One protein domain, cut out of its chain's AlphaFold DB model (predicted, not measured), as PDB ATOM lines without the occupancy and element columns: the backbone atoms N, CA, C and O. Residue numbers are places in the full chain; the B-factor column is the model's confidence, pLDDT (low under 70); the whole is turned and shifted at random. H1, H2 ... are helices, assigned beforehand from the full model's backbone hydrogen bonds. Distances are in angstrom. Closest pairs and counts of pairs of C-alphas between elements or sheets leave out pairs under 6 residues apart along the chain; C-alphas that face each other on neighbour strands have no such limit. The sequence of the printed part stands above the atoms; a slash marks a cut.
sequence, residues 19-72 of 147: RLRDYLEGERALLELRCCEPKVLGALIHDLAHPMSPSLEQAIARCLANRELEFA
ATOM      1  N   ARG A  19     -35.462  35.373  35.642       91.25
ATOM      2  CA  ARG A  19     -35.444  36.832  35.442       91.25
ATOM      3  C   ARG A  19     -34.806  37.223  34.108       91.25
ATOM      4  O   ARG A  19     -35.303  38.117  33.429       91.25
ATOM      5  N   LEU A  20     -33.722  36.547  33.723       95.00
ATOM      6  CA  LEU A  20     -33.068  36.764  32.435       95.00
ATOM      7  C   LEU A  20     -33.964  36.345  31.262       95.00
ATOM      8  O   LEU A  20     -34.024  37.061  30.265       95.00
ATOM      9  N   ARG A  21     -34.676  35.214  31.365       95.88
ATOM     10  CA  ARG A  21     -35.626  34.791  30.324       95.88
ATOM     11  C   ARG A  21     -36.745  35.811  30.139       95.88
ATOM     12  O   ARG A  21     -36.977  36.216  29.005       95.88
ATOM     13  N   ASP A  22     -37.356  36.269  31.229       95.81
ATOM     14  CA  ASP A  22     -38.424  37.276  31.183       95.81
ATOM     15  C   ASP A  22     -37.921  38.585  30.553       95.81
ATOM     16  O   ASP A  22     -38.583  39.173  29.698       95.81
ATOM     17  N   TYR A  23     -36.708  39.015  30.921       96.81
ATOM     18  CA  TYR A  23     -36.060  40.178  30.316       96.81
ATOM     19  C   TYR A  23     -35.913  40.019  28.797       96.81
ATOM     20  O   TYR A  23     -36.375  40.876  28.045       96.81
ATOM     21  N   LEU A  24     -35.309  38.917  28.342       98.06
ATOM     22  CA  LEU A  24     -35.063  38.664  26.919       98.06
ATOM     23  C   LEU A  24     -36.362  38.515  26.118       98.06
ATOM     24  O   LEU A  24     -36.424  38.949  24.970       98.06
ATOM     25  N   GLU A  25     -37.395  37.916  26.710       98.06
ATOM     26  CA  GLU A  25     -38.715  37.811  26.092       98.06
ATOM     27  C   GLU A  25     -39.332  39.193  25.852       98.06
ATOM     28  O   GLU A  25     -39.789  39.470  24.741       98.06
ATOM     29  N   GLY A  26     -39.291  40.069  26.860       98.12
ATOM     30  CA  GLY A  26     -39.777  41.442  26.745       98.12
ATOM     31  C   GLY A  26     -39.016  42.252  25.695       98.12
ATOM     32  O   GLY A  26     -39.640  42.895  24.854       98.12
ATOM     33  N   GLU A  27     -37.680  42.182  25.700       98.31
ATOM     34  CA  GLU A  27     -36.838  42.873  24.709       98.31
ATOM     35  C   GLU A  27     -37.124  42.392  23.283       98.31
ATOM     36  O   GLU A  27     -37.259  43.203  22.368       98.31
ATOM     37  N   ARG A  28     -37.278  41.076  23.084       98.38
ATOM     38  CA  ARG A  28     -37.608  40.509  21.771       98.38
ATOM     39  C   ARG A  28     -38.968  40.993  21.272       98.38
ATOM     40  O   ARG A  28     -39.055  41.427  20.128       98.38
ATOM     41  N   ALA A  29     -39.999  40.940  22.117       98.19
ATOM     42  CA  ALA A  29     -41.340  41.398  21.756       98.19
ATOM     43  C   ALA A  29     -41.355  42.900  21.426       98.19
ATOM     44  O   ALA A  29     -41.971  43.323  20.450       98.19
ATOM     45  N   LEU A  30     -40.623  43.711  22.198       98.19
ATOM     46  CA  LEU A  30     -40.482  45.137  21.926       98.19
ATOM     47  C   LEU A  30     -39.761  45.396  20.593       98.19
ATOM     48  O   LEU A  30     -40.206  46.238  19.817       98.19
ATOM     49  N   LEU A  31     -38.666  44.686  20.314       97.94
ATOM     50  CA  LEU A  31     -37.936  44.787  19.045       97.94
ATOM     51  C   LEU A  31     -38.822  44.428  17.850       97.94
ATOM     52  O   LEU A  31     -38.846  45.167  16.868       97.94
ATOM     53  N   GLU A  32     -39.579  43.338  17.948       97.94
ATOM     54  CA  GLU A  32     -40.527  42.919  16.915       97.94
ATOM     55  C   GLU A  32     -41.577  44.005  16.643       97.94
ATOM     56  O   GLU A  32     -41.741  44.427  15.499       97.94
ATOM     57  N   LEU A  33     -42.198  44.552  17.693       97.81
ATOM     58  CA  LEU A  33     -43.147  45.661  17.572       97.81
ATOM     59  C   LEU A  33     -42.507  46.911  16.951       97.81
ATOM     60  O   LEU A  33     -43.103  47.545  16.086       97.81
ATOM     61  N   ARG A  34     -41.278  47.268  17.343       96.38
ATOM     62  CA  ARG A  34     -40.567  48.433  16.786       96.38
ATOM     63  C   ARG A  34     -40.269  48.276  15.298       96.38
ATOM     64  O   ARG A  34     -40.388  49.248  14.555       96.38
ATOM     65  N   CYS A  35     -39.843  47.088  14.879       96.25
ATOM     66  CA  CYS A  35     -39.423  46.828  13.504       96.25
ATOM     67  C   CYS A  35     -40.607  46.588  12.566       96.25
ATOM     68  O   CYS A  35     -40.610  47.093  11.445       96.25
ATOM     69  N   CYS A  36     -41.592  45.815  13.015       97.06
ATOM     70  CA  CYS A  36     -42.655  45.302  12.158       97.06
ATOM     71  C   CYS A  36     -43.965  46.081  12.324       97.06
ATOM     72  O   CYS A  36     -44.687  46.273  11.347       97.06
ATOM     73  N   GLU A  37     -44.270  46.567  13.532       96.75
ATOM     74  CA  GLU A  37     -45.577  47.151  13.866       96.75
ATOM     75  C   GLU A  37     -45.487  48.439  14.719       96.75
ATOM     76  O   GLU A  37     -46.130  48.555  15.769       96.75
ATOM     77  N   PRO A  38     -44.746  49.477  14.283       95.50
ATOM     78  CA  PRO A  38     -44.488  50.663  15.109       95.50
ATOM     79  C   PRO A  38     -45.760  51.436  15.488       95.50
ATOM     80  O   PRO A  38     -45.825  52.062  16.544       95.50
ATOM     81  N   LYS A  39     -46.808  51.371  14.655       95.75
ATOM     82  CA  LYS A  39     -48.117  51.966  14.967       95.75
ATOM     83  C   LYS A  39     -48.826  51.233  16.106       95.75
ATOM     84  O   LYS A  39     -49.458  51.882  16.935       95.75
ATOM     85  N   VAL A  40     -48.709  49.905  16.151       96.81
ATOM     86  CA  VAL A  40     -49.268  49.084  17.234       96.81
ATOM     87  C   VAL A  40     -48.521  49.386  18.524       96.81
ATOM     88  O   VAL A  40     -49.161  49.659  19.533       96.81
ATOM     89  N   LEU A  41     -47.188  49.474  18.478       97.31
ATOM     90  CA  LEU A  41     -46.393  49.910  19.628       97.31
ATOM     91  C   LEU A  41     -46.841  51.277  20.157       97.31
ATOM     92  O   LEU A  41     -47.059  51.434  21.355       97.31
ATOM     93  N   GLY A  42     -47.020  52.252  19.262       96.31
ATOM     94  CA  GLY A  42     -47.535  53.570  19.623       96.31
ATOM     95  C   GLY A  42     -48.890  53.486  20.331       96.31
ATOM     96  O   GLY A  42     -49.059  54.089  21.389       96.31
ATOM     97  N   ALA A  43     -49.827  52.693  19.805       96.06
ATOM     98  CA  ALA A  43     -51.135  52.495  20.427       96.06
ATOM     99  C   ALA A  43     -51.026  51.851  21.821       96.06
ATOM    100  O   ALA A  43     -51.636  52.343  22.765       96.06
ATOM    101  N   LEU A  44     -50.192  50.817  21.975       96.69
ATOM    102  CA  LEU A  44     -49.968  50.120  23.248       96.69
ATOM    103  C   LEU A  44     -49.383  51.029  24.338       96.69
ATOM    104  O   LEU A  44     -49.735  50.908  25.509       96.69
ATOM    105  N   ILE A  45     -48.488  51.944  23.965       97.06
ATOM    106  CA  ILE A  45     -47.881  52.892  24.908       97.06
ATOM    107  C   ILE A  45     -48.919  53.910  25.411       97.06
ATOM    108  O   ILE A  45     -48.869  54.298  26.582       97.06
ATOM    109  N   HIS A  46     -49.848  54.334  24.545       96.94
ATOM    110  CA  HIS A  46     -50.848  55.367  24.844       96.94
ATOM    111  C   HIS A  46     -52.161  54.805  25.425       96.94
ATOM    112  O   HIS A  46     -52.917  55.549  26.048       96.94
ATOM    113  N   ASP A  47     -52.426  53.506  25.279       96.19
ATOM    114  CA  ASP A  47     -53.555  52.823  25.912       96.19
ATOM    115  C   ASP A  47     -53.109  52.081  27.181       96.19
ATOM    116  O   ASP A  47     -52.657  50.933  27.153       96.19
ATOM    117  N   LEU A  48     -53.263  52.740  28.334       96.38
ATOM    118  CA  LEU A  48     -52.894  52.161  29.630       96.38
ATOM    119  C   LEU A  48     -53.783  50.973  30.044       96.38
ATOM    120  O   LEU A  48     -53.396  50.236  30.947       96.38
ATOM    121  N   ALA A  49     -54.947  50.784  29.417       95.38
ATOM    122  CA  ALA A  49     -55.868  49.694  29.734       95.38
ATOM    123  C   ALA A  49     -55.640  48.451  28.860       95.38
ATOM    124  O   ALA A  49     -56.106  47.365  29.212       95.38
ATOM    125  N   HIS A  50     -54.929  48.586  27.735       95.56
ATOM    126  CA  HIS A  50     -54.666  47.454  26.853       95.56
ATOM    127  C   HIS A  50     -53.834  46.381  27.574       95.56
ATOM    128  O   HIS A  50     -52.755  46.705  28.082       95.56
ATOM    129  N   PRO A  51     -54.270  45.110  27.611       94.88
ATOM    130  CA  PRO A  51     -53.529  44.054  28.290       94.88
ATOM    131  C   PRO A  51     -52.210  43.747  27.570       94.88
ATOM    132  O   PRO A  51     -52.180  43.551  26.360       94.88
ATOM    133  N   MET A  52     -51.113  43.661  28.322       95.75
ATOM    134  CA  MET A  52     -49.794  43.273  27.813       95.75
ATOM    135  C   MET A  52     -49.142  42.250  28.740       95.75
ATOM    136  O   MET A  52     -49.519  42.117  29.905       95.75
ATOM    137  N   SER A  53     -48.154  41.513  28.231       96.50
ATOM    138  CA  SER A  53     -47.358  40.646  29.095       96.50
ATOM    139  C   SER A  53     -46.505  41.496  30.052       96.50
ATOM    140  O   SER A  53     -45.974  42.531  29.635       96.50
ATOM    141  N   PRO A  54     -46.299  41.066  31.313       96.25
ATOM    142  CA  PRO A  54     -45.456  41.801  32.260       96.25
ATOM    143  C   PRO A  54     -44.037  42.054  31.732       96.25
ATOM    144  O   PRO A  54     -43.462  43.118  31.954       96.25
ATOM    145  N   SER A  55     -43.477  41.095  30.992       97.31
ATOM    146  CA  SER A  55     -42.162  41.217  30.360       97.31
ATOM    147  C   SER A  55     -42.109  42.363  29.344       97.31
ATOM    148  O   SER A  55     -41.153  43.142  29.349       97.31
ATOM    149  N   LEU A  56     -43.151  42.509  28.513       98.00
ATOM    150  CA  LEU A  56     -43.258  43.600  27.545       98.00
ATOM    151  C   LEU A  56     -43.473  44.951  28.239       98.00
ATOM    152  O   LEU A  56     -42.811  45.923  27.881       98.00
ATOM    153  N   GLU A  57     -44.332  45.016  29.261       97.75
ATOM    154  CA  GLU A  57     -44.534  46.248  30.038       97.75
ATOM    155  C   GLU A  57     -43.222  46.760  30.633       97.75
ATOM    156  O   GLU A  57     -42.903  47.943  30.528       97.75
ATOM    157  N   GLN A  58     -42.421  45.863  31.208       97.81
ATOM    158  CA  GLN A  58     -41.131  46.224  31.781       97.81
ATOM    159  C   GLN A  58     -40.121  46.672  30.718       97.81
ATOM    160  O   GLN A  58     -39.334  47.581  30.981       97.81
ATOM    161  N   ALA A  59     -40.128  46.064  29.529       98.38
ATOM    162  CA  ALA A  59     -39.288  46.501  28.412       98.38
ATOM    163  C   ALA A  59     -39.663  47.912  27.941       98.38
ATOM    164  O   ALA A  59     -38.798  48.783  27.846       98.38
ATOM    165  N   ILE A  60     -40.959  48.180  27.754       98.25
ATOM    166  CA  ILE A  60     -41.455  49.516  27.407       98.25
ATOM    167  C   ILE A  60     -41.082  50.525  28.498       98.25
ATOM    168  O   ILE A  60     -40.541  51.585  28.188       98.25
ATOM    169  N   ALA A  61     -41.297  50.195  29.774       97.81
ATOM    170  CA  ALA A  61     -40.957  51.075  30.889       97.81
ATOM    171  C   ALA A  61     -39.459  51.438  30.908       97.81
ATOM    172  O   ALA A  61     -39.122  52.603  31.130       97.81
ATOM    173  N   ARG A  62     -38.555  50.491  30.616       97.75
ATOM    174  CA  ARG A  62     -37.114  50.778  30.476       97.75
ATOM    175  C   ARG A  62     -36.838  51.773  29.350       97.75
ATOM    176  O   ARG A  62     -36.162  52.773  29.582       97.75
ATOM    177  N   CYS A  63     -37.405  51.555  28.168       97.56
ATOM    178  CA  CYS A  63     -37.223  52.479  27.051       97.56
ATOM    179  C   CYS A  63     -37.828  53.866  27.325       97.56
ATOM    180  O   CYS A  63     -37.234  54.875  26.951       97.56
ATOM    181  N   LEU A  64     -38.964  53.951  28.028       97.50
ATOM    182  CA  LEU A  64     -39.534  55.228  28.475       97.50
ATOM    183  C   LEU A  64     -38.613  55.944  29.473       97.50
ATOM    184  O   LEU A  64     -38.468  57.164  29.399       97.50
ATOM    185  N   ALA A  65     -37.963  55.207  30.380       96.50
ATOM    186  CA  ALA A  65     -37.006  55.776  31.331       96.50
ATOM    187  C   ALA A  65     -35.787  56.375  30.611       96.50
ATOM    188  O   ALA A  65     -35.306  57.441  30.993       96.50
ATOM    189  N   ASN A  66     -35.353  55.723  29.530       95.88
ATOM    190  CA  ASN A  66     -34.244  56.161  28.684       95.88
ATOM    191  C   ASN A  66     -34.658  57.158  27.584       95.88
ATOM    192  O   ASN A  66     -33.797  57.652  26.862       95.88
ATOM    193  N   ARG A  67     -35.957  57.479  27.458       93.88
ATOM    194  CA  ARG A  67     -36.531  58.336  26.398       93.88
ATOM    195  C   ARG A  67     -36.253  57.837  24.972       93.88
ATOM    196  O   ARG A  67     -36.064  58.626  24.053       93.88
ATOM    197  N   GLU A  68     -36.259  56.523  24.787       95.38
ATOM    198  CA  GLU A  68     -35.993  55.860  23.500       95.38
ATOM    199  C   GLU A  68     -37.257  55.647  22.651       95.38
ATOM    200  O   GLU A  68     -37.171  55.203  21.505       95.38
ATOM    201  N   LEU A  69     -38.432  55.932  23.217       94.50
ATOM    202  CA  LEU A  69     -39.729  55.809  22.560       94.50
ATOM    203  C   LEU A  69     -40.414  57.170  22.501       94.50
ATOM    204  O   LEU A  69     -40.369  57.945  23.460       94.50
ATOM    205  N   GLU A  70     -41.084  57.433  21.381       92.19
ATOM    206  CA  GLU A  70     -41.967  58.586  21.256       92.19
ATOM    207  C   GLU A  70     -43.175  58.390  22.173       92.19
ATOM    208  O   GLU A  70     -43.947  57.438  22.038       92.19
ATOM    209  N   PHE A  71     -43.308  59.282  23.146       95.31
ATOM    210  CA  PHE A  71     -44.353  59.219  24.149       95.31
ATOM    211  C   PHE A  71     -44.743  60.628  24.574       95.31
ATOM    212  O   PHE A  71     -43.869  61.461  24.814       95.31
ATOM    213  N   ALA A  72     -46.046  60.879  24.701       95.69
ATOM    214  CA  ALA A  72     -46.598  62.134  25.198       95.69
ATOM    215  C   ALA A  72     -47.184  61.933  26.613       95.69
ATOM    216  O   ALA A  72     -48.366  61.594  26.756       95.69
TER     217      ALA A  72
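This is residues 19 to 72 of the 147 residues of an uncharacterized protein of Halomonas sp. BC-M4-5 (UniProt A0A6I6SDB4). One long helix, H1, forms one side of the model, and two shorter helices pack on different parts of it: H2 folds back at a steep angle from its last part, and H3 is set steeply on residues 22 to 30. The centres of the three helices make a triangle, with H2 and H3 close but not clearly touching. The printed part has 54 residues, with three named helices in the order H1, H2, H3 and no named strand; the class is all helix. It is compact, with a radius of gyration of the C-alphas of 10.4 A and spans of 29 by 22 by 21 A.

H1, residues 19 to 36, is the longest helix at 25.8 A from first to last C-alpha; C-alpha 19 is at (-35.444, 36.832, 35.442). H3, residues 54 to 65, measures 16.4 A and ends with C-alpha 65 at (-37.006, 55.776, 31.331). H2, residues 38 to 46, measures 12.5 A and begins with C-alpha 38 at (-44.488, 50.663, 15.109).

H1 touches H3 with residues 22 to 30 alone; their closest C-alphas, those of Gly 26 and Leu 56, are 4.2 A apart. These two helices run the same way at a steep tilt of 69.7 degrees, only just short of about perpendicular. H1 touches H2 with residues 30 to 34 alone, and the closest C-alphas, those of Leu 33 and Leu 41, are 5.7 A apart. H1 and H2 run opposite ways at a steep tilt of 58 degrees. H2 and H3 are close but not clearly touching, with the closest C-alphas, those of Ile 45 and Ile 60, 7.7 A apart. Their lines stand about perpendicular, at 88 degrees. In H1, H2 and H3 every O i to N i+4 pair is within hydrogen-bond range.

The two C-alphas farthest apart, those of Arg 21 and Ala 72, are 29.9 A apart. The printed part has no cut. The link from H1 to H2 is tight, with 1 residue, and the link from H2 to H3 is short, with 7 residues. The mean pLDDT of the printed part is 96.6, and no printed residue is under 70.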